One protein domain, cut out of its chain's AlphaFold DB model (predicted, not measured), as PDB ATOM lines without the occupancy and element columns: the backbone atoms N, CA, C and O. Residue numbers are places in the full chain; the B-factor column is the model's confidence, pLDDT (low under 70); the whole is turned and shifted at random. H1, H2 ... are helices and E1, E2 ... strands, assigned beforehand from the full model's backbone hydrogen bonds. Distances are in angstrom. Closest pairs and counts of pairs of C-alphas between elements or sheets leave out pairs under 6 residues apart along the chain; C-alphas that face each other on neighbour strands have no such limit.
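This is residues 2 to 174 of the 343 residues of an uncharacterized protein of Amycolatopsis rubida (UniProt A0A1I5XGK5). Three long helices, H2, H4 and H7, make a bundle as the core: H4 packs on H2, and H7 runs back along H4. A small strand hairpin, E1 and E2, sits beside H2's residues 42 to 50, H6 packs on the last part of H2, H3 packs on H7, and residues 2 to 7 run out from the hairpin as a tail. The printed part has 173 residues, in the order E1 E2 H1 H2 H3 H4 H5 H6 H7, with one antiparallel sheet, E1 - E2; the class is mostly helix. The whole is compact, with a radius of gyration of the C-alphas of 17.0 A and spans of 49 by 41 by 36 A.

Begin with E1, residues 9 to 12, and E2, residues 18 to 20, an antiparallel hairpin; N 10 and O 19 are within hydrogen-bond range at 2.9 A, as are N 19 and O 11 at 2.9 A. Next, H1, residues 24 to 27, only just touches H2, residues 39 to 63, with 3 pairs of C-alphas within 8 A; the closest are those of Val 26 and Ile 39, 6.4 A apart. H2 is the hub, touching four helices. The closest C-alphas of E2 and H2 are those of Val 19 and Val 46, 7.0 A apart. Go on to H3, residues 72 to 78, which touches H7, residues 148 to 169, at Val 76 and Leu 165, whose C-alphas are 6.2 A apart, at a shallow tilt of 17 degrees, the same way. H4, residues 94 to 117, touches H2 at a steep tilt of 41 degrees, the same way; the closest C-alphas are those of Gly 47 and Phe 102, 4.3 A apart. H4 touches H7 at a shallow tilt of 18 degrees, opposite ways; the closest C-alphas are those of Ala 110 and Ala 155, 4.2 A apart. H5, residues 128 to 131, touches H6, residues 133 to 145, only at the corner, at Glu 129 and Ala 136, whose C-alphas are 5.7 A apart. With its residues 139 to 143 alone H6 touches H2, at a shallow tilt of 31 degrees; the closest C-alphas are those of Glu 56 and Thr 139, 6.6 A apart. In H2, H3, H6 and H7 every O i to N i+4 pair is within hydrogen-bond range, in H4 19 of 20; H1 and H5 are too short for such a pair.

Find C-alpha 9 at (177.252, 159.931, 119.968), where E1 begins. H2 runs 36.9 A from C-alpha 39 at (164.674, 156.800, 111.956). H4 measures 35.2 A, H6 18.6 A and H7 31.7 A, and H7 ends at C-alpha 169 at (160.474, 166.792, 129.397).

The two C-alphas farthest apart, those of Thr 2 and Arg 118, are 50.7 A apart. The printed part has no cut; the links H1 to H2 and H3 to H4 are long. Look for pLDDT under 70 at residues 2 to 7, 24 to 37, 85 to 92 and 119 to 132 of this model; the mean of the printed part is 79.0.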
ATOM      1  N   THR A   2     194.587 148.699 118.046       43.31
ATOM      2  CA  THR A   2     193.852 149.908 117.669       43.31
ATOM      3  C   THR A   2     192.678 150.036 118.628       43.31
ATOM      4  O   THR A   2     191.878 149.112 118.755       43.31
ATOM      5  N   GLN A   3     192.632 151.143 119.363       37.91
ATOM      6  CA  GLN A   3     191.473 151.533 120.157       37.91
ATOM      7  C   GLN A   3     190.259 151.559 119.210       37.91
ATOM      8  O   GLN A   3     190.401 152.105 118.111       37.91
ATOM      9  N   PRO A   4     189.122 150.920 119.545       46.03
ATOM     10  CA  PRO A   4     187.937 151.035 118.708       46.03
ATOM     11  C   PRO A   4     187.599 152.523 118.604       46.03
ATOM     12  O   PRO A   4     187.606 153.222 119.618       46.03
ATOM     13  N   ALA A   5     187.409 153.012 117.377       54.44
ATOM     14  CA  ALA A   5     186.954 154.375 117.151       54.44
ATOM     15  C   ALA A   5     185.666 154.560 117.960       54.44
ATOM     16  O   ALA A   5     184.753 153.746 117.829       54.44
ATOM     17  N   GLU A   6     185.636 155.552 118.850       59.00
ATOM     18  CA  GLU A   6     184.435 155.858 119.622       59.00
ATOM     19  C   GLU A   6     183.295 156.095 118.632       59.00
ATOM     20  O   GLU A   6     183.404 156.950 117.749       59.00
ATOM     21  N   GLU A   7     182.242 155.280 118.725       63.59
ATOM     22  CA  GLU A   7     181.068 155.451 117.879       63.59
ATOM     23  C   GLU A   7     180.517 156.867 118.088       63.59
ATOM     24  O   GLU A   7     180.450 157.340 119.231       63.59
ATOM     25  N   PRO A   8     180.147 157.574 117.009       73.81
ATOM     26  CA  PRO A   8     179.640 158.928 117.132       73.81
ATOM     27  C   PRO A   8     178.374 158.927 118.000       73.81
ATOM     28  O   PRO A   8     177.430 158.171 117.762       73.81
ATOM     29  N   VAL A   9     178.373 159.770 119.034       80.62
ATOM     30  CA  VAL A   9     177.252 159.931 119.968       80.62
ATOM     31  C   VAL A   9     176.397 161.099 119.503       80.62
ATOM     32  O   VAL A   9     176.884 162.228 119.432       80.62
ATOM     33  N   LEU A  10     175.118 160.840 119.233       82.94
ATOM     34  CA  LEU A  10     174.178 161.873 118.810       82.94
ATOM     35  C   LEU A  10     173.724 162.736 119.989       82.94
ATOM     36  O   LEU A  10     173.739 163.961 119.909       82.94
ATOM     37  N   PHE A  11     173.333 162.104 121.095       87.44
ATOM     38  CA  PHE A  11     173.030 162.775 122.359       87.44
ATOM     39  C   PHE A  11     173.254 161.848 123.552       87.44
ATOM     40  O   PHE A  11     173.479 160.644 123.415       87.44
ATOM     41  N   ARG A  12     173.201 162.430 124.752       89.88
ATOM     42  CA  ARG A  12     173.222 161.686 126.013       89.88
ATOM     43  C   ARG A  12     171.789 161.386 126.443       89.88
ATOM     44  O   ARG A  12     171.005 162.300 126.688       89.88
ATOM     45  N   GLY A  13     171.458 160.101 126.481       90.06
ATOM     46  CA  GLY A  13     170.200 159.578 126.993       90.06
ATOM     47  C   GLY A  13     170.160 159.560 128.524       90.06
ATOM     48  O   GLY A  13     170.938 160.222 129.209       90.06
ATOM     49  N   PHE A  14     169.225 158.790 129.078       93.00
ATOM     50  CA  PHE A  14     169.056 158.681 130.527       93.00
ATOM     51  C   PHE A  14     170.294 158.052 131.189       93.00
ATOM     52  O   PHE A  14     170.853 157.088 130.661       93.00
ATOM     53  N   ALA A  15     170.697 158.582 132.350       90.94
ATOM     54  CA  ALA A  15     171.910 158.184 133.074       90.94
ATOM     55  C   ALA A  15     173.200 158.281 132.227       90.94
ATOM     56  O   ALA A  15     174.021 157.363 132.224       90.94
ATOM     57  N   ASP A  16     173.337 159.369 131.455       88.44
ATOM     58  CA  ASP A  16     174.476 159.690 130.573       88.44
ATOM     59  C   ASP A  16     174.817 158.623 129.511       88.44
ATOM     60  O   ASP A  16     175.877 158.664 128.864       88.44
ATOM     61  N   ARG A  17     173.900 157.676 129.276       90.38
ATOM     62  CA  ARG A  17     174.081 156.618 128.281       90.38
ATOM     63  C   ARG A  17     174.172 157.223 126.881       90.38
ATOM     64  O   ARG A  17     173.332 158.052 126.529       90.38
ATOM     65  N   PRO A  18     175.176 156.848 126.075       90.25
ATOM     66  CA  PRO A  18     175.294 157.362 124.720       90.25
ATOM     67  C   PRO A  18     174.131 156.853 123.866       90.25
ATOM     68  O   PRO A  18     173.837 155.661 123.879       90.25
ATOM     69  N   VAL A  19     173.483 157.749 123.126       88.12
ATOM     70  CA  VAL A  19     172.583 157.373 122.032       88.12
ATOM     71  C   VAL A  19     173.390 157.456 120.736       88.12
ATOM     72  O   VAL A  19     173.876 158.550 120.418       88.12
ATOM     73  N   PRO A  20     173.606 156.336 120.021       84.94
ATOM     74  CA  PRO A  20     174.428 156.340 118.818       84.94
ATOM     75  C   PRO A  20     173.723 157.064 117.669       84.94
ATOM     76  O   PRO A  20     172.505 157.257 117.675       84.94
ATOM     77  N   VAL A  21     174.499 157.460 116.664       81.50
ATOM     78  CA  VAL A  21     173.928 157.861 115.372       81.50
ATOM     79  C   VAL A  21     173.296 156.639 114.707       81.50
ATOM     80  O   VAL A  21     173.932 155.578 114.704       81.50
ATOM     81  N   PRO A  22     172.101 156.772 114.105       77.31
ATOM     82  CA  PRO A  22     171.555 155.731 113.250       77.31
ATOM     83  C   PRO A  22     172.586 155.323 112.185       77.31
ATOM     84  O   PRO A  22     173.218 156.189 111.572       77.31
ATOM     85  N   PRO A  23     172.818 154.023 111.964       71.94
ATOM     86  CA  PRO A  23     173.758 153.586 110.943       71.94
ATOM     87  C   PRO A  23     173.259 153.973 109.540       71.94
ATOM     88  O   PRO A  23     172.062 154.111 109.323       71.94
ATOM     89  N   LEU A  24     174.177 154.119 108.576       65.62
ATOM     90  CA  LEU A  24     173.869 154.640 107.230       65.62
ATOM     91  C   LEU A  24     172.728 153.892 106.516       65.62
ATOM     92  O   LEU A  24     171.943 154.520 105.829       65.62
ATOM     93  N   TRP A  25     172.566 152.588 106.745       57.16
ATOM     94  CA  TRP A  25     171.477 151.783 106.169       57.16
ATOM     95  C   TRP A  25     170.082 152.050 106.773       57.16
ATOM     96  O   TRP A  25     169.100 151.529 106.264       57.16
ATOM     97  N   VAL A  26     169.993 152.815 107.869       55.44
ATOM     98  CA  VAL A  26     168.739 153.387 108.408       55.44
ATOM     99  C   VAL A  26     168.476 154.774 107.806       55.44
ATOM    100  O   VAL A  26     167.347 155.243 107.818       55.44
ATOM    101  N   LEU A  27     169.520 155.438 107.296       57.69
ATOM    102  CA  LEU A  27     169.434 156.749 106.643       57.69
ATOM    103  C   LEU A  27     169.193 156.628 105.130       57.69
ATOM    104  O   LEU A  27     168.620 157.531 104.527       57.69
ATOM    105  N   ASP A  28     169.632 155.525 104.523       53.91
ATOM    106  CA  ASP A  28     169.332 155.160 103.145       53.91
ATOM    107  C   ASP A  28     168.022 154.352 103.135       53.91
ATOM    108  O   ASP A  28     167.995 153.227 103.631       53.91
ATOM    109  N   ASP A  29     166.945 154.923 102.579       49.00
ATOM    110  CA  ASP A  29     165.640 154.285 102.315       49.00
ATOM    111  C   ASP A  29     165.781 153.067 101.366       49.00
ATOM    112  O   ASP A  29     165.310 153.061 100.223       49.00
ATOM    113  N   GLU A  30     166.477 152.009 101.787       47.44
ATOM    114  CA  GLU A  30     166.580 150.787 101.003       47.44
ATOM    115  C   GLU A  30     165.298 149.949 101.163       47.44
ATOM    116  O   GLU A  30     164.965 149.511 102.270       47.44
ATOM    117  N   PRO A  31     164.604 149.603 100.060       45.72
ATOM    118  CA  PRO A  31     163.307 148.914 100.085       45.72
ATOM    119  C   PRO A  31     163.354 147.459 100.597       45.72
ATOM    120  O   PRO A  31     162.346 146.754 100.542       45.72
ATOM    121  N   PHE A  32     164.506 146.987 101.086       42.97
ATOM    122  CA  PHE A  32     164.724 145.622 101.573       42.97
ATOM    123  C   PHE A  32     165.091 145.531 103.067       42.97
ATOM    124  O   PHE A  32     165.165 144.419 103.596       42.97
ATOM    125  N   ALA A  33     165.262 146.651 103.781       46.84
ATOM    126  CA  ALA A  33     165.558 146.660 105.217       46.84
ATOM    127  C   ALA A  33     164.265 146.616 106.056       46.84
ATOM    128  O   ALA A  33     163.842 147.593 106.665       46.84
ATOM    129  N   SER A  34     163.613 145.455 106.112       47.06
ATOM    130  CA  SER A  34     162.302 145.265 106.758       47.06
ATOM    131  C   SER A  34     162.270 145.368 108.296       47.06
ATOM    132  O   SER A  34     161.290 144.939 108.902       47.06
ATOM    133  N   TRP A  35     163.310 145.903 108.946       46.53
ATOM    134  CA  TRP A  35     163.436 145.866 110.412       46.53
ATOM    135  C   TRP A  35     163.601 147.230 111.100       46.53
ATOM    136  O   TRP A  35     163.391 147.278 112.307       46.53
ATOM    137  N   THR A  36     163.903 148.315 110.376       53.44
ATOM    138  CA  THR A  36     163.888 149.714 110.869       53.44
ATOM    139  C   THR A  36     163.917 150.668 109.667       53.44
ATOM    140  O   THR A  36     164.935 151.304 109.406       53.44
ATOM    141  N   SER A  37     162.841 150.717 108.879       55.03
ATOM    142  CA  SER A  37     162.751 151.637 107.732       55.03
ATOM    143  C   SER A  37     162.440 153.085 108.139       55.03
ATOM    144  O   SER A  37     162.190 153.907 107.274       55.03
ATOM    145  N   ASP A  38     162.393 153.380 109.442       72.12
ATOM    146  CA  ASP A  38     162.106 154.703 109.994       72.12
ATOM    147  C   ASP A  38     163.144 155.048 111.080       72.12
ATOM    148  O   ASP A  38     163.462 154.234 111.958       72.12
ATOM    149  N   ILE A  39     163.694 156.259 111.009       77.44
ATOM    150  CA  ILE A  39     164.674 156.800 111.956       77.44
ATOM    151  C   ILE A  39     164.046 156.946 113.351       77.44
ATOM    152  O   ILE A  39     164.720 156.696 114.359       77.44
ATOM    153  N   ASP A  40     162.743 157.228 113.428       80.44
ATOM    154  CA  ASP A  40     161.994 157.251 114.685       80.44
ATOM    155  C   ASP A  40     162.006 155.879 115.376       80.44
ATOM    156  O   ASP A  40     162.195 155.793 116.596       80.44
ATOM    157  N   ASP A  41     161.848 154.790 114.618       82.19
ATOM    158  CA  ASP A  41     161.842 153.428 115.162       82.19
ATOM    159  C   ASP A  41     163.202 153.050 115.756       82.19
ATOM    160  O   ASP A  41     163.263 152.389 116.801       82.19
ATOM    161  N   TYR A  42     164.300 153.528 115.162       85.44
ATOM    162  CA  TYR A  42     165.634 153.379 115.741       85.44
ATOM    163  C   TYR A  42     165.731 154.058 117.116       85.44
ATOM    164  O   TYR A  42     166.159 153.430 118.090       85.44
ATOM    165  N   PHE A  43     165.298 155.316 117.245       87.69
ATOM    166  CA  PHE A  43     165.368 156.018 118.532       87.69
ATOM    167  C   PHE A  43     164.427 155.425 119.575       87.69
ATOM    168  O   PHE A  43     164.807 155.317 120.747       87.69
ATOM    169  N   ARG A  44     163.237 154.975 119.164       89.56
ATOM    170  CA  ARG A  44     162.307 154.258 120.045       89.56
ATOM    171  C   ARG A  44     162.928 152.976 120.586       89.56
ATOM    172  O   ARG A  44     162.855 152.706 121.785       89.56
ATOM    173  N   LEU A  45     163.591 152.211 119.725       88.06
ATOM    174  CA  LEU A  45     164.304 150.997 120.102       88.06
ATOM    175  C   LEU A  45     165.419 151.283 121.122       88.06
ATOM    176  O   LEU A  45     165.473 150.619 122.159       88.06
ATOM    177  N   VAL A  46     166.279 152.276 120.866       89.62
ATOM    178  CA  VAL A  46     167.363 152.647 121.798       89.62
ATOM    179  C   VAL A  46     166.790 153.127 123.138       89.62
ATOM    180  O   VAL A  46     167.291 152.755 124.204       89.62
ATOM    181  N   GLY A  47     165.693 153.891 123.109       92.44
ATOM    182  CA  GLY A  47     164.945 154.295 124.302       92.44
ATOM    183  C   GLY A  47     164.447 153.103 125.120       92.44
ATOM    184  O   GLY A  47     164.674 153.042 126.331       92.44
ATOM    185  N   ALA A  48     163.831 152.118 124.468       91.62
ATOM    186  CA  ALA A  48     163.365 150.903 125.127       91.62
ATOM    187  C   ALA A  48     164.523 150.080 125.725       91.62
ATOM    188  O   ALA A  48     164.428 149.605 126.858       91.62
ATOM    189  N   GLU A  49     165.645 149.945 125.015       89.06
ATOM    190  CA  GLU A  49     166.812 149.226 125.528       89.06
ATOM    191  C   GLU A  49     167.401 149.907 126.771       89.06
ATOM    192  O   GLU A  49     167.682 149.247 127.776       89.06
ATOM    193  N   HIS A  50     167.548 151.232 126.748       93.12
ATOM    194  CA  HIS A  50     168.036 151.984 127.902       93.12
ATOM    195  C   HIS A  50     167.100 151.863 129.112       93.12
ATOM    196  O   HIS A  50     167.589 151.745 130.240       93.12
ATOM    197  N   ALA A  51     165.783 151.840 128.895       93.50
ATOM    198  CA  ALA A  51     164.804 151.612 129.957       93.50
ATOM    199  C   ALA A  51     164.946 150.212 130.573       93.50
ATOM    200  O   ALA A  51     164.901 150.070 131.796       93.50
ATOM    201  N   ASP A  52     165.210 149.189 129.756       89.94
ATOM    202  CA  ASP A  52     165.476 147.833 130.243       89.94
ATOM    203  C   ASP A  52     166.733 147.788 131.118       89.94
ATOM    204  O   ASP A  52     166.750 147.099 132.140       89.94
ATOM    205  N   ILE A  53     167.777 148.555 130.772       90.19
ATOM    206  CA  ILE A  53     168.988 148.628 131.606       90.19
ATOM    207  C   ILE A  53     168.720 149.371 132.916       90.19
ATOM    208  O   ILE A  53     169.171 148.917 133.968       90.19
ATOM    209  N   ALA A  54     167.963 150.469 132.882       92.44
ATOM    210  CA  ALA A  54     167.576 151.185 134.096       92.44
ATOM    211  C   ALA A  54     166.771 150.284 135.051       92.44
ATOM    212  O   ALA A  54     167.051 150.252 136.249       92.44
ATOM    213  N   ALA A  55     165.830 149.494 134.523       91.62
ATOM    214  CA  ALA A  55     165.040 148.557 135.319       91.62
ATOM    215  C   ALA A  55     165.899 147.471 135.979       91.62
ATOM    216  O   ALA A  55     165.774 147.227 137.176       91.62
ATOM    217  N   GLU A  56     166.822 146.858 135.239       89.12
ATOM    218  CA  GLU A  56     167.743 145.855 135.791       89.12
ATOM    219  C   GLU A  56     168.658 146.417 136.873       89.12
ATOM    220  O   GLU A  56     168.929 145.756 137.875       89.12
ATOM    221  N   GLN A  57     169.120 147.651 136.694       90.19
ATOM    222  CA  GLN A  57     169.933 148.344 137.683       90.19
ATOM    223  C   GLN A  57     169.156 148.592 138.986       90.19
ATOM    224  O   GLN A  57     169.714 148.388 140.067       90.19
ATOM    225  N   LEU A  58     167.871 148.951 138.906       90.88
ATOM    226  CA  LEU A  58     167.003 149.078 140.083       90.88
ATOM    227  C   LEU A  58     166.751 147.729 140.769       90.88
ATOM    228  O   LEU A  58     166.860 147.641 141.990       90.88
ATOM    229  N   ILE A  59     166.502 146.667 139.998       89.38
ATOM    230  CA  ILE A  59     166.355 145.295 140.521       89.38
ATOM    231  C   ILE A  59     167.638 144.866 141.251       89.38
ATOM    232  O   ILE A  59     167.593 144.443 142.403       89.38
ATOM    233  N   THR A  60     168.797 145.059 140.619       86.25
ATOM    234  CA  THR A  60     170.110 144.698 141.183       86.25
ATOM    235  C   THR A  60     170.415 145.472 142.469       86.25
ATOM    236  O   THR A  60     171.029 144.935 143.386       86.25
ATOM    237  N   THR A  61     169.964 146.726 142.565       87.12
ATOM    238  CA  THR A  61     170.131 147.557 143.773       87.12
ATOM    239  C   THR A  61     169.421 146.960 144.987       87.12
ATOM    240  O   THR A  61     169.879 147.138 146.115       87.12
ATOM    241  N   ARG A  62     168.309 146.246 144.774       85.81
ATOM    242  CA  ARG A  62     167.586 145.547 145.846       85.81
ATOM    243  C   ARG A  62     168.247 144.228 146.230       85.81
ATOM    244  O   ARG A  62     168.258 143.889 147.405       85.81
ATOM    245  N   ASP A  63     168.820 143.526 145.257       80.81
ATOM    246  CA  ASP A  63     169.485 142.237 145.466       80.81
ATOM    247  C   ASP A  63     170.852 142.381 146.169       80.81
ATOM    248  O   ASP A  63     171.233 141.563 147.005       80.81
ATOM    249  N   VAL A  64     171.591 143.463 145.882       81.12
ATOM    250  CA  VAL A  64     172.955 143.677 146.390       81.12
ATOM    251  C   VAL A  64     173.025 144.909 147.307       81.12
ATOM    252  O   VAL A  64     173.095 146.043 146.818       81.12
ATOM    253  N   PRO A  65     173.095 144.730 148.643       71.38
ATOM    254  CA  PRO A  65     173.196 145.839 149.588       71.38
ATOM    255  C   PRO A  65     174.398 146.752 149.300       71.38
ATOM    256  O   PRO A  65     175.542 146.305 149.243       71.38
ATOM    257  N   GLY A  66     174.141 148.053 149.140       71.88
ATOM    258  CA  GLY A  66     175.167 149.075 148.883       71.88
ATOM    259  C   GLY A  66     175.545 149.265 147.410       71.88
ATOM    260  O   GLY A  66     176.267 150.210 147.092       71.88
ATOM    261  N   SER A  67     175.034 148.433 146.499       75.88
ATOM    262  CA  SER A  67     175.178 148.647 145.059       75.88
ATOM    263  C   SER A  67     174.113 149.626 144.576       75.88
ATOM    264  O   SER A  67     172.990 149.220 144.311       75.88
ATOM    265  N   ARG A  68     174.452 150.912 144.437       74.31
ATOM    266  CA  ARG A  68     173.569 151.906 143.806       74.31
ATOM    267  C   ARG A  68     174.208 152.412 142.508       74.31
ATOM    268  O   ARG A  68     174.988 153.363 142.559       74.31
ATOM    269  N   PRO A  69     173.942 151.760 141.360       75.25
ATOM    270  CA  PRO A  69     174.582 152.087 140.087       75.25
ATOM    271  C   PRO A  69     174.163 153.463 139.557       75.25
ATOM    272  O   PRO A  69     174.942 154.090 138.847       75.25
ATOM    273  N   PHE A  70     172.967 153.940 139.915       84.50
ATOM    274  CA  PHE A  70     172.545 155.322 139.707       84.50
ATOM    275  C   PHE A  70     171.510 155.743 140.760       84.50
ATOM    276  O   PHE A  70     170.883 154.902 141.409       84.50
ATOM    277  N   ASP A  71     171.344 157.053 140.939       88.44
ATOM    278  CA  ASP A  71     170.301 157.642 141.783       88.44
ATOM    279  C   ASP A  71     169.197 158.226 140.886       88.44
ATOM    280  O   ASP A  71     169.440 159.254 140.249       88.44
ATOM    281  N   PRO A  72     167.996 157.612 140.814       89.44
ATOM    282  CA  PRO A  72     166.946 158.027 139.885       89.44
ATOM    283  C   PRO A  72     166.597 159.510 139.973       89.44
ATOM    284  O   PRO A  72     166.424 160.159 138.947       89.44
ATOM    285  N   GLU A  73     166.556 160.083 141.176       90.75
ATOM    286  CA  GLU A  73     166.257 161.506 141.344       90.75
ATOM    287  C   GLU A  73     167.370 162.399 140.792       90.75
ATOM    288  O   GLU A  73     167.105 163.426 140.157       90.75
ATOM    289  N   ALA A  74     168.629 162.028 141.037       92.06
ATOM    290  CA  ALA A  74     169.771 162.754 140.506       92.06
ATOM    291  C   ALA A  74     169.822 162.659 138.977       92.06
ATOM    292  O   ALA A  74     170.043 163.681 138.326       92.06
ATOM    293  N   GLU A  75     169.543 161.482 138.413       93.44
ATOM    294  CA  GLU A  75     169.525 161.278 136.965       93.44
ATOM    295  C   GLU A  75     168.367 162.014 136.297       93.44
ATOM    296  O   GLU A  75     168.574 162.690 135.292       93.44
ATOM    297  N   VAL A  76     167.172 162.014 136.896       94.31
ATOM    298  CA  VAL A  76     166.067 162.863 136.431       94.31
ATOM    299  C   VAL A  76     166.497 164.323 136.413       94.31
ATOM    300  O   VAL A  76     166.244 165.003 135.426       94.31
ATOM    301  N   ARG A  77     167.178 164.832 137.451       92.38
ATOM    302  CA  ARG A  77     167.661 166.227 137.477       92.38
ATOM    303  C   ARG A  77     168.705 166.519 136.398       92.38
ATOM    304  O   ARG A  77     168.657 167.604 135.823       92.38
ATOM    305  N   ARG A  78     169.587 165.570 136.084       90.44
ATOM    306  CA  ARG A  78     170.633 165.720 135.056       90.44
ATOM    307  C   ARG A  78     170.139 165.524 133.629       90.44
ATOM    308  O   ARG A  78     170.726 166.094 132.723       90.44
ATOM    309  N   TYR A  79     169.051 164.780 133.437       91.44
ATOM    310  CA  TYR A  79     168.553 164.419 132.113       91.44
ATOM    311  C   TYR A  79     168.158 165.643 131.271       91.44
ATOM    312  O   TYR A  79     167.115 166.252 131.504       91.44
ATOM    313  N   ASP A  80     169.000 166.013 130.316       86.31
ATOM    314  CA  ASP A  80     168.796 167.115 129.371       86.31
ATOM    315  C   ASP A  80     169.257 166.627 127.989       86.31
ATOM    316  O   ASP A  80     170.375 166.937 127.561       86.31
ATOM    317  N   PRO A  81     168.468 165.752 127.336       80.50
ATOM    318  CA  PRO A  81     168.853 165.151 126.067       80.50
ATOM    319  C   PRO A  81     168.875 166.233 124.983       80.50
ATOM    320  O   PRO A  81     167.844 166.608 124.430       80.50
ATOM    321  N   ARG A  82     170.066 166.757 124.689       79.44
ATOM    322  CA  ARG A  82     170.282 167.710 123.599       79.44
ATOM    323  C   ARG A  82     171.075 167.044 122.479       79.44
ATOM    324  O   ARG A  82     172.178 166.562 122.752       79.44
ATOM    325  N   PRO A  83     170.551 167.021 121.243       75.19
ATOM    326  CA  PRO A  83     171.295 166.525 120.098       75.19
ATOM    327  C   PRO A  83     172.523 167.402 119.857       75.19
ATOM    328  O   PRO A  83     172.430 168.627 119.820       75.19
ATOM    329  N   ALA A  84     173.684 166.764 119.707       70.75
ATOM    330  CA  ALA A  84     174.934 167.424 119.346       70.75
ATOM    331  C   ALA A  84     174.890 167.968 117.906       70.75
ATOM    332  O   ALA A  84     175.586 168.928 117.583       70.75
ATOM    333  N   TYR A  85     174.063 167.364 117.050       68.00
ATOM    334  CA  TYR A  85     173.758 167.797 115.689       68.00
ATOM    335  C   TYR A  85     172.394 167.244 115.267       68.00
ATOM    336  O   TYR A  85     171.926 166.238 115.796       68.00
ATOM    337  N   VAL A  86     171.742 167.923 114.327       63.75
ATOM    338  CA  VAL A  86     170.445 167.518 113.776       63.75
ATOM    339  C   VAL A  86     170.702 166.496 112.668       63.75
ATOM    340  O   VAL A  86     171.421 166.805 111.722       63.75
ATOM    341  N   THR A  87     170.174 165.278 112.802       57.56
ATOM    342  CA  THR A  87     170.407 164.191 111.835       57.56
ATOM    343  C   THR A  87     169.599 164.342 110.549       57.56
ATOM    344  O   THR A  87     170.120 163.964 109.508       57.56
ATOM    345  N   ASN A  88     168.422 164.984 110.583       54.34
ATOM    346  CA  ASN A  88     167.555 165.159 109.409       54.34
ATOM    347  C   ASN A  88     167.051 166.607 109.277       54.34
ATOM    348  O   ASN A  88     166.718 167.254 110.268       54.34
ATOM    349  N   ALA A  89     166.947 167.106 108.043       44.78
ATOM    350  CA  ALA A  89     166.409 168.434 107.734       44.78
ATOM    351  C   ALA A  89     164.887 168.568 107.990       44.78
ATOM    352  O   ALA A  89     164.379 169.689 107.993       44.78
ATOM    353  N   ASP A  90     164.190 167.462 108.274       48.81
ATOM    354  CA  ASP A  90     162.722 167.378 108.317       48.81
ATOM    355  C   ASP A  90     162.117 167.266 109.728       48.81
ATOM    356  O   ASP A  90     161.048 166.701 109.920       48.81
ATOM    357  N   GLY A  91     162.751 167.861 110.742       51.12
ATOM    358  CA  GLY A  91     162.055 168.200 111.993       51.12
ATOM    359  C   GLY A  91     161.522 167.029 112.837       51.12
ATOM    360  O   GLY A  91     160.681 167.266 113.705       51.12
ATOM    361  N   GLU A  92     162.000 165.803 112.621       61.31
ATOM    362  CA  GLU A  92     161.656 164.637 113.443       61.31
ATOM    363  C   GLU A  92     162.201 164.799 114.869       61.31
ATOM    364  O   GLU A  92     163.389 165.061 115.098       61.31
ATOM    365  N   ASP A  93     161.309 164.677 115.854       79.06
ATOM    366  CA  ASP A  93     161.630 164.797 117.275       79.06
ATOM    367  C   ASP A  93     162.279 163.501 117.788       79.06
ATOM    368  O   ASP A  93     161.707 162.769 118.593       79.06
ATOM    369  N   ASN A  94     163.504 163.222 117.331       84.75
ATOM    370  CA  ASN A  94     164.293 162.035 117.696       84.75
ATOM    371  C   ASN A  94     164.449 161.871 119.218       84.75
ATOM    372  O   ASN A  94     164.437 160.763 119.763       84.75
ATOM    373  N   VAL A  95     164.586 162.996 119.927       88.38
ATOM    374  CA  VAL A  95     164.657 163.029 121.392       88.38
ATOM    375  C   VAL A  95     163.305 162.681 122.008       88.38
ATOM    376  O   VAL A  95     163.259 161.929 122.987       88.38
ATOM    377  N   GLY A  96     162.210 163.191 121.446       89.25
ATOM    378  CA  GLY A  96     160.848 162.819 121.804       89.25
ATOM    379  C   GLY A  96     160.555 161.344 121.551       89.25
ATOM    380  O   GLY A  96     160.034 160.685 122.449       89.25
ATOM    381  N   ALA A  97     160.958 160.794 120.404       89.31
ATOM    382  CA  ALA A  97     160.816 159.379 120.056       89.31
ATOM    383  C   ALA A  97     161.569 158.476 121.049       89.31
ATOM    384  O   ALA A  97     160.973 157.567 121.640       89.31
ATOM    385  N   TYR A  98     162.842 158.787 121.321       93.00
ATOM    386  CA  TYR A  98     163.641 158.116 122.351       93.00
ATOM    387  C   TYR A  98     162.982 158.203 123.732       93.00
ATOM    388  O   TYR A  98     162.808 157.192 124.416       93.00
ATOM    389  N   THR A  99     162.603 159.413 124.154       93.62
ATOM    390  CA  THR A  99     162.069 159.644 125.500       93.62
ATOM    391  C   THR A  99     160.717 158.958 125.663       93.62
ATOM    392  O   THR A  99     160.514 158.279 126.661       93.62
ATOM    393  N   SER A 100     159.814 159.060 124.685       93.31
ATOM    394  CA  SER A 100     158.502 158.405 124.725       93.31
ATOM    395  C   SER A 100     158.645 156.895 124.876       93.31
ATOM    396  O   SER A 100     158.064 156.321 125.794       93.31
ATOM    397  N   ALA A 101     159.479 156.257 124.049       93.06
ATOM    398  CA  ALA A 101     159.689 154.816 124.134       93.06
ATOM    399  C   ALA A 101     160.363 154.393 125.444       93.06
ATOM    400  O   ALA A 101     160.003 153.364 126.015       93.06
ATOM    401  N   PHE A 102     161.295 155.201 125.962       95.19
ATOM    402  CA  PHE A 102     161.887 154.979 127.279       95.19
ATOM    403  C   PHE A 102     160.803 154.979 128.372       95.19
ATOM    404  O   PHE A 102     160.732 154.044 129.168       95.19
ATOM    405  N   LEU A 103     159.910 155.977 128.386       95.94
ATOM    406  CA  LEU A 103     158.810 156.065 129.356       95.94
ATOM    407  C   LEU A 103     157.819 154.902 129.230       95.94
ATOM    408  O   LEU A 103     157.468 154.286 130.240       95.94
ATOM    409  N   ASP A 104     157.382 154.593 128.007       92.88
ATOM    410  CA  ASP A 104     156.456 153.490 127.731       92.88
ATOM    411  C   ASP A 104     157.043 152.159 128.202       92.88
ATOM    412  O   ASP A 104     156.358 151.351 128.841       92.88
ATOM    413  N   ARG A 105     158.343 151.950 127.966       93.06
ATOM    414  CA  ARG A 105     159.030 150.730 128.373       93.06
ATOM    415  C   ARG A 105     159.196 150.618 129.888       93.06
ATOM    416  O   ARG A 105     158.989 149.524 130.415       93.06
ATOM    417  N   LEU A 106     159.482 151.711 130.605       95.12
ATOM    418  CA  LEU A 106     159.495 151.712 132.077       95.12
ATOM    419  C   LEU A 106     158.131 151.303 132.653       95.12
ATOM    420  O   LEU A 106     158.060 150.407 133.495       95.12
ATOM    421  N   ALA A 107     157.048 151.913 132.160       93.69
ATOM    422  CA  ALA A 107     155.683 151.610 132.591       93.69
ATOM    423  C   ALA A 107     155.304 150.147 132.311       93.69
ATOM    424  O   ALA A 107     154.715 149.463 133.149       93.69
ATOM    425  N   HIS A 108     155.673 149.649 131.131       90.06
ATOM    426  CA  HIS A 108     155.467 148.258 130.754       90.06
ATOM    427  C   HIS A 108     156.233 147.296 131.677       90.06
ATOM    428  O   HIS A 108     155.652 146.331 132.172       90.06
ATOM    429  N   LYS A 109     157.508 147.571 131.985       89.50
ATOM    430  CA  LYS A 109     158.302 146.755 132.921       89.50
ATOM    431  C   LYS A 109     157.709 146.748 134.326       89.50
ATOM    432  O   LYS A 109     157.645 145.689 134.943       89.50
ATOM    433  N   ALA A 110     157.229 147.889 134.811       92.31
ATOM    434  CA  ALA A 110     156.552 147.970 136.098       92.31
ATOM    435  C   ALA A 110     155.292 147.086 136.149       92.31
ATOM    436  O   ALA A 110     155.016 146.451 137.167       92.31
ATOM    437  N   GLU A 111     154.520 147.005 135.060       89.38
ATOM    438  CA  GLU A 111     153.393 146.067 134.966       89.38
ATOM    439  C   GLU A 111     153.833 144.608 134.913       89.38
ATOM    440  O   GLU A 111     153.248 143.777 135.608       89.38
ATOM    441  N   LEU A 112     154.879 144.289 134.148       86.38
ATOM    442  CA  LEU A 112     155.413 142.929 134.082       86.38
ATOM    443  C   LEU A 112     155.884 142.437 135.454       86.38
ATOM    444  O   LEU A 112     155.502 141.343 135.863       86.38
ATOM    445  N   LEU A 113     156.619 143.259 136.210       88.62
ATOM    446  CA  LEU A 113     157.049 142.921 137.572       88.62
ATOM    447  C   LEU A 113     155.858 142.614 138.492       88.62
ATOM    448  O   LEU A 113     155.865 141.624 139.224       88.62
ATOM    449  N   ARG A 114     154.789 143.415 138.409       86.81
ATOM    450  CA  ARG A 114     153.547 143.165 139.160       86.81
ATOM    451  C   ARG A 114     152.780 141.946 138.638       86.81
ATOM    452  O   ARG A 114     152.049 141.319 139.400       86.81
ATOM    453  N   GLY A 115     152.893 141.625 137.351       82.06
ATOM    454  CA  GLY A 115     152.294 140.452 136.716       82.06
ATOM    455  C   GLY A 115     152.930 139.143 137.180       82.06
ATOM    456  O   GLY A 115     152.198 138.221 137.544       82.06
ATOM    457  N   LEU A 116     154.266 139.105 137.252       77.69
ATOM    458  CA  LEU A 116     155.047 137.951 137.712       77.69
ATOM    459  C   LEU A 116     154.655 137.530 139.136       77.69
ATOM    460  O   LEU A 116     154.417 136.353 139.392       77.69
ATOM    461  N   GLN A 117     154.464 138.491 140.045       74.50
ATOM    462  CA  GLN A 117     154.033 138.213 141.425       74.50
ATOM    463  C   GLN A 117     152.601 137.661 141.529       74.50
ATOM    464  O   GLN A 117     152.266 136.962 142.481       74.50
ATOM    465  N   ARG A 118     151.736 137.948 140.550       76.75
ATOM    466  CA  ARG A 118     150.348 137.452 140.524       76.75
ATOM    467  C   ARG A 118     150.218 136.075 139.866       76.75
ATOM    468  O   ARG A 118     149.093 135.617 139.679       76.75
ATOM    469  N   GLY A 119     151.331 135.447 139.475       65.12
ATOM    470  CA  GLY A 119     151.336 134.152 138.790       65.12
ATOM    471  C   GLY A 119     150.609 134.170 137.444       65.12
ATOM    472  O   GLY A 119     150.100 133.138 137.007       65.12
ATOM    473  N   ARG A 120     150.490 135.342 136.797       60.88
ATOM    474  CA  ARG A 120     149.894 135.426 135.458       60.88
ATOM    475  C   ARG A 120     150.851 134.800 134.437       60.88
ATOM    476  O   ARG A 120     152.054 135.025 134.561       60.88
ATOM    477  N   PRO A 121     150.337 134.056 133.437       52.47
ATOM    478  CA  PRO A 121     151.170 133.531 132.365       52.47
ATOM    479  C   PRO A 121     151.896 134.692 131.685       52.47
ATOM    480  O   PRO A 121     151.280 135.709 131.357       52.47
ATOM    481  N   GLU A 122     153.212 134.545 131.576       52.78
ATOM    482  CA  GLU A 122     154.124 135.589 131.127       52.78
ATOM    483  C   GLU A 122     153.757 136.044 129.707       52.78
ATOM    484  O   GLU A 122     153.783 135.224 128.786       52.78
ATOM    485  N   PRO A 123     153.462 137.335 129.469       50.09
ATOM    486  CA  PRO A 123     153.824 137.908 128.188       50.09
ATOM    487  C   PRO A 123     155.346 137.815 128.094       50.09
ATOM    488  O   PRO A 123     156.039 138.103 129.077       50.09
ATOM    489  N   ALA A 124     155.857 137.416 126.933       50.50
ATOM    490  CA  ALA A 124     157.272 137.544 126.649       50.50
ATOM    491  C   ALA A 124     157.733 138.966 127.023       50.50
ATOM    492  O   ALA A 124     156.989 139.940 126.869       50.50
ATOM    493  N   PHE A 125     158.940 139.120 127.567       52.28
ATOM    494  CA  PHE A 125     159.559 140.438 127.690       52.28
ATOM    495  C   PHE A 125     159.889 140.912 126.262       52.28
ATOM    496  O   PHE A 125     161.050 140.897 125.860       52.28
ATOM    497  N   ASP A 126     158.867 141.355 125.523       54.31
ATOM    498  CA  ASP A 126     158.665 141.353 124.051       54.31
ATOM    499  C   ASP A 126     159.660 142.170 123.192       54.31
ATOM    500  O   ASP A 126     159.442 142.437 122.022       54.31
ATOM    501  N   LEU A 127     160.773 142.613 123.768       51.94
ATOM    502  CA  LEU A 127     161.854 143.316 123.063       51.94
ATOM    503  C   LEU A 127     163.231 142.834 123.531       51.94
ATOM    504  O   LEU A 127     164.155 142.689 122.733       51.94
ATOM    505  N   ALA A 128     163.364 142.539 124.829       52.09
ATOM    506  CA  ALA A 128     164.581 141.969 125.392       52.09
ATOM    507  C   ALA A 128     164.702 140.475 125.101       52.09
ATOM    508  O   ALA A 128     165.821 140.000 124.991       52.09
ATOM    509  N   GLU A 129     163.609 139.723 124.976       56.38
ATOM    510  CA  GLU A 129     163.713 138.292 124.674       56.38
ATOM    511  C   GLU A 129     164.156 138.004 123.252       56.38
ATOM    512  O   GLU A 129     165.021 137.153 123.062       56.38
ATOM    513  N   ASP A 130     163.648 138.761 122.285       59.28
ATOM    514  CA  ASP A 130     163.991 138.546 120.880       59.28
ATOM    515  C   ASP A 130     165.438 138.946 120.570       59.28
ATOM    516  O   ASP A 130     166.092 138.328 119.733       59.28
ATOM    517  N   ARG A 131     165.976 139.958 121.269       64.69
ATOM    518  CA  ARG A 131     167.340 140.469 121.026       64.69
ATOM    519  C   ARG A 131     168.378 140.028 122.051       64.69
ATOM    520  O   ARG A 131     169.561 139.945 121.731       64.69
ATOM    521  N   ALA A 132     167.963 139.769 123.286       68.19
ATOM    522  CA  ALA A 132     168.840 139.468 124.411       68.19
ATOM    523  C   ALA A 132     168.202 138.432 125.367       68.19
ATOM    524  O   ALA A 132     168.000 138.713 126.555       68.19
ATOM    525  N   PRO A 133     167.914 137.204 124.897       70.62
ATOM    526  CA  PRO A 133     167.192 136.195 125.680       70.62
ATOM    527  C   PRO A 133     167.892 135.855 127.002       70.62
ATOM    528  O   PRO A 133     167.251 135.715 128.041       70.62
ATOM    529  N   GLU A 134     169.226 135.805 127.004       73.44
ATOM    530  CA  GLU A 134     170.026 135.570 128.215       73.44
ATOM    531  C   GLU A 134     169.914 136.707 129.236       73.44
ATOM    532  O   GLU A 134     170.030 136.508 130.445       73.44
ATOM    533  N   ARG A 135     169.674 137.930 128.767       71.62
ATOM    534  CA  ARG A 135     169.442 139.078 129.635       71.62
ATOM    535  C   ARG A 135     168.058 138.999 130.269       71.62
ATOM    536  O   ARG A 135     167.956 139.099 131.486       71.62
ATOM    537  N   ALA A 136     167.030 138.714 129.473       73.56
ATOM    538  CA  ALA A 136     165.678 138.502 129.982       73.56
ATOM    539  C   ALA A 136     165.614 137.351 131.005       73.56
ATOM    540  O   ALA A 136     164.986 137.502 132.051       73.56
ATOM    541  N   ARG A 137     166.312 136.234 130.749       76.50
ATOM    542  CA  ARG A 137     166.455 135.115 131.701       76.50
ATOM    543  C   ARG A 137     167.079 135.554 133.022       76.50
ATOM    544  O   ARG A 137     166.461 135.368 134.060       76.50
ATOM    545  N   ARG A 138     168.239 136.219 132.985       78.38
ATOM    546  CA  ARG A 138     168.896 136.716 134.208       78.38
ATOM    547  C   ARG A 138     167.999 137.654 135.011       78.38
ATOM    548  O   ARG A 138     167.931 137.532 136.225       78.38
ATOM    549  N   THR A 139     167.282 138.552 134.341       78.81
ATOM    550  CA  THR A 139     166.355 139.472 135.008       78.81
ATOM    551  C   THR A 139     165.214 138.722 135.695       78.81
ATOM    552  O   THR A 139     164.860 139.068 136.820       78.81
ATOM    553  N   ARG A 140     164.673 137.664 135.075       78.75
ATOM    554  CA  ARG A 140     163.683 136.790 135.727       78.75
ATOM    555  C   ARG A 140     164.258 136.086 136.947       78.75
ATOM    556  O   ARG A 140     163.617 136.113 137.991       78.75
ATOM    557  N   ASP A 141     165.449 135.508 136.825       82.12
ATOM    558  CA  ASP A 141     166.103 134.800 137.929       82.12
ATOM    559  C   ASP A 141     166.335 135.741 139.121       82.12
ATOM    560  O   ASP A 141     166.032 135.388 140.261       82.12
ATOM    561  N   SER A 142     166.784 136.975 138.859       81.62
ATOM    562  CA  SER A 142     166.923 138.012 139.886       81.62
ATOM    563  C   SER A 142     165.581 138.371 140.529       81.62
ATOM    564  O   SER A 142     165.484 138.414 141.749       81.62
ATOM    565  N   VAL A 143     164.523 138.590 139.741       85.00
ATOM    566  CA  VAL A 143     163.189 138.931 140.274       85.00
ATOM    567  C   VAL A 143     162.588 137.779 141.085       85.00
ATOM    568  O   VAL A 143     161.950 138.031 142.104       85.00
ATOM    569  N   ALA A 144     162.805 136.528 140.674       83.50
ATOM    570  CA  ALA A 144     162.339 135.344 141.392       83.50
ATOM    571  C   ALA A 144     163.021 135.171 142.761       83.50
ATOM    572  O   ALA A 144     162.420 134.608 143.676       83.50
ATOM    573  N   GLY A 145     164.255 135.663 142.910       84.50
ATOM    574  CA  GLY A 145     164.984 135.673 144.179       84.50
ATOM    575  C   GLY A 145     164.563 136.782 145.151       84.50
ATOM    576  O   GLY A 145     164.873 136.688 146.339       84.50
ATOM    577  N   LEU A 146     163.857 137.816 144.680       86.06
ATOM    578  CA  LEU A 146     163.490 138.977 145.493       86.06
ATOM    579  C   LEU A 146     162.173 138.773 146.268       86.06
ATOM    580  O   LEU A 146     161.212 138.202 145.741       86.06
ATOM    581  N   PRO A 147     162.062 139.314 147.497       90.19
ATOM    582  CA  PRO A 147     160.786 139.411 148.198       90.19
ATOM    583  C   PRO A 147     159.738 140.182 147.383       90.19
ATOM    584  O   PRO A 147     160.038 141.202 146.763       90.19
ATOM    585  N   ALA A 148     158.470 139.761 147.456       87.56
ATOM    586  CA  ALA A 148     157.371 140.408 146.729       87.56
ATOM    587  C   ALA A 148     157.262 141.918 147.015       87.56
ATOM    588  O   ALA A 148     156.984 142.707 146.113       87.56
ATOM    589  N   ALA A 149     157.522 142.329 148.261       90.00
ATOM    590  CA  ALA A 149     157.536 143.735 148.657       90.00
ATOM    591  C   ALA A 149     158.613 144.544 147.910       90.00
ATOM    592  O   ALA A 149     158.337 145.658 147.475       90.00
ATOM    593  N   ASP A 150     159.800 143.970 147.704       91.25
ATOM    594  CA  ASP A 150     160.888 144.629 146.978       91.25
ATOM    595  C   ASP A 150     160.597 144.703 145.479       91.25
ATOM    596  O   ASP A 150     160.838 145.734 144.853       91.25
ATOM    597  N   VAL A 151     159.992 143.659 144.902       90.94
ATOM    598  CA  VAL A 151     159.537 143.678 143.501       90.94
ATOM    599  C   VAL A 151     158.478 144.764 143.280       90.94
ATOM    600  O   VAL A 151     158.536 145.491 142.287       90.94
ATOM    601  N   HIS A 152     157.537 144.920 144.216       91.19
ATOM    602  CA  HIS A 152     156.563 146.011 144.180       91.19
ATOM    603  C   HIS A 152     157.223 147.384 144.317       91.19
ATOM    604  O   HIS A 152     156.916 148.267 143.522       91.19
ATOM    605  N   ALA A 153     158.171 147.538 145.243       92.19
ATOM    606  CA  ALA A 153     158.902 148.789 145.417       92.19
ATOM    607  C   ALA A 153     159.657 149.197 144.140       92.19
ATOM    608  O   ALA A 153     159.616 150.362 143.757       92.19
ATOM    609  N   VAL A 154     160.289 148.248 143.441       92.50
ATOM    610  CA  VAL A 154     160.941 148.518 142.147       92.50
ATOM    611  C   VAL A 154     159.921 148.914 141.081       92.50
ATOM    612  O   VAL A 154     160.158 149.853 140.327       92.50
ATOM    613  N   ALA A 155     158.779 148.230 141.005       93.75
ATOM    614  CA  ALA A 155     157.729 148.582 140.051       93.75
ATOM    615  C   ALA A 155     157.169 149.997 140.296       93.75
ATOM    616  O   ALA A 155     156.891 150.724 139.342       93.75
ATOM    617  N   ASP A 156     157.022 150.400 141.557       93.69
ATOM    618  CA  ASP A 156     156.592 151.750 141.921       93.69
ATOM    619  C   ASP A 156     157.675 152.789 141.586       93.69
ATOM    620  O   ASP A 156     157.366 153.821 140.993       93.69
ATOM    621  N   GLU A 157     158.949 152.475 141.844       94.56
ATOM    622  CA  GLU A 157     160.100 153.324 141.501       94.56
ATOM    623  C   GLU A 157     160.222 153.552 139.981       94.56
ATOM    624  O   GLU A 157     160.519 154.663 139.539       94.56
ATOM    625  N   LEU A 158     159.913 152.541 139.161       95.31
ATOM    626  CA  LEU A 158     159.838 152.661 137.699       95.31
ATOM    627  C   LEU A 158     158.689 153.569 137.238       95.31
ATOM    628  O   LEU A 158     158.888 154.426 136.372       95.31
ATOM    629  N   ASP A 159     157.495 153.399 137.815       95.25
ATOM    630  CA  ASP A 159     156.340 154.250 137.519       95.25
ATOM    631  C   ASP A 159     156.630 155.716 137.912       95.25
ATOM    632  O   ASP A 159     156.312 156.644 137.163       95.25
ATOM    633  N   ASP A 160     157.276 155.940 139.059       94.75
ATOM    634  CA  ASP A 160     157.658 157.270 139.536       94.75
ATOM    635  C   ASP A 160     158.748 157.916 138.686       94.75
ATOM    636  O   ASP A 160     158.651 159.110 138.375       94.75
ATOM    637  N   LEU A 161     159.731 157.135 138.233       95.81
ATOM    638  CA  LEU A 161     160.740 157.591 137.284       95.81
ATOM    639  C   LEU A 161     160.090 158.052 135.972       95.81
ATOM    640  O   LEU A 161     160.370 159.158 135.501       95.81
ATOM    641  N   ALA A 162     159.166 157.258 135.423       96.31
ATOM    642  CA  ALA A 162     158.437 157.622 134.212       96.31
ATOM    643  C   ALA A 162     157.615 158.912 134.407       96.31
ATOM    644  O   ALA A 162     157.655 159.822 133.574       96.31
ATOM    645  N   ARG A 163     156.921 159.051 135.545       94.81
ATOM    646  CA  ARG A 163     156.190 160.283 135.891       94.81
ATOM    647  C   ARG A 163     157.115 161.494 136.006       94.81
ATOM    648  O   ARG A 163     156.766 162.576 135.534       94.81
ATOM    649  N   ALA A 164     158.265 161.345 136.658       95.38
ATOM    650  CA  ALA A 164     159.201 162.440 136.882       95.38
ATOM    651  C   ALA A 164     159.829 162.931 135.570       95.38
ATOM    652  O   ALA A 164     159.884 164.139 135.332       95.38
ATOM    653  N   LEU A 165     160.223 162.006 134.694       94.56
ATOM    654  CA  LEU A 165     160.758 162.320 133.371       94.56
ATOM    655  C   LEU A 165     159.702 162.930 132.442       94.56
ATOM    656  O   LEU A 165     159.999 163.924 131.780       94.56
ATOM    657  N   SER A 166     158.468 162.416 132.438       94.50
ATOM    658  CA  SER A 166     157.350 163.010 131.687       94.50
ATOM    659  C   SER A 166     157.102 164.465 132.101       94.50
ATOM    660  O   SER A 166     157.069 165.354 131.253       94.50
ATOM    661  N   ARG A 167     157.037 164.751 133.412       94.00
ATOM    662  CA  ARG A 167     156.894 166.130 133.921       94.00
ATOM    663  C   ARG A 167     158.053 167.037 133.519       94.00
ATOM    664  O   ARG A 167     157.831 168.215 133.264       94.00
ATOM    665  N   LYS A 168     159.280 166.510 133.509       93.38
ATOM    666  CA  LYS A 168     160.475 167.296 133.192       93.38
ATOM    667  C   LYS A 168     160.564 167.643 131.708       93.38
ATOM    668  O   LYS A 168     160.935 168.757 131.364       93.38
ATOM    669  N   THR A 169     160.272 166.674 130.849       89.81
ATOM    670  CA  THR A 169     160.474 166.792 129.397       89.81
ATOM    671  C   THR A 169     159.244 167.297 128.657       89.81
ATOM    672  O   THR A 169     159.359 167.722 127.515       89.81
ATOM    673  N   GLY A 170     158.063 167.239 129.280       90.00
ATOM    674  CA  GLY A 170     156.791 167.515 128.617       90.00
ATOM    675  C   GLY A 170     156.299 166.370 127.726       90.00
ATOM    676  O   GLY A 170     155.194 166.459 127.191       90.00
ATOM    677  N   VAL A 171     157.067 165.281 127.590       91.25
ATOM    678  CA  VAL A 171     156.647 164.093 126.839       91.25
ATOM    679  C   VAL A 171     155.451 163.451 127.530       91.25
ATOM    680  O   VAL A 171     155.390 163.341 128.761       91.25
ATOM    681  N   ARG A 172     154.475 163.028 126.724       91.69
ATOM    682  CA  ARG A 172     153.230 162.433 127.203       91.69
ATOM    683  C   ARG A 172     153.514 161.205 128.071       91.69
ATOM    684  O   ARG A 172     154.289 160.330 127.705       91.69
ATOM    685  N   LEU A 173     152.823 161.126 129.206       91.31
ATOM    686  CA  LEU A 173     152.876 159.956 130.072       91.31
ATOM    687  C   LEU A 173     152.235 158.736 129.375       91.31
ATOM    688  O   LEU A 173     151.163 158.896 128.772       91.31
ATOM    689  N   PRO A 174     152.813 157.527 129.510       89.62
ATOM    690  CA  PRO A 174     152.237 156.300 128.972       89.62
ATOM    691  C   PRO A 174     150.773 156.136 129.374       89.62
ATOM    692  O   PRO A 174     150.394 156.425 130.513       89.62
TER     693      PRO A 174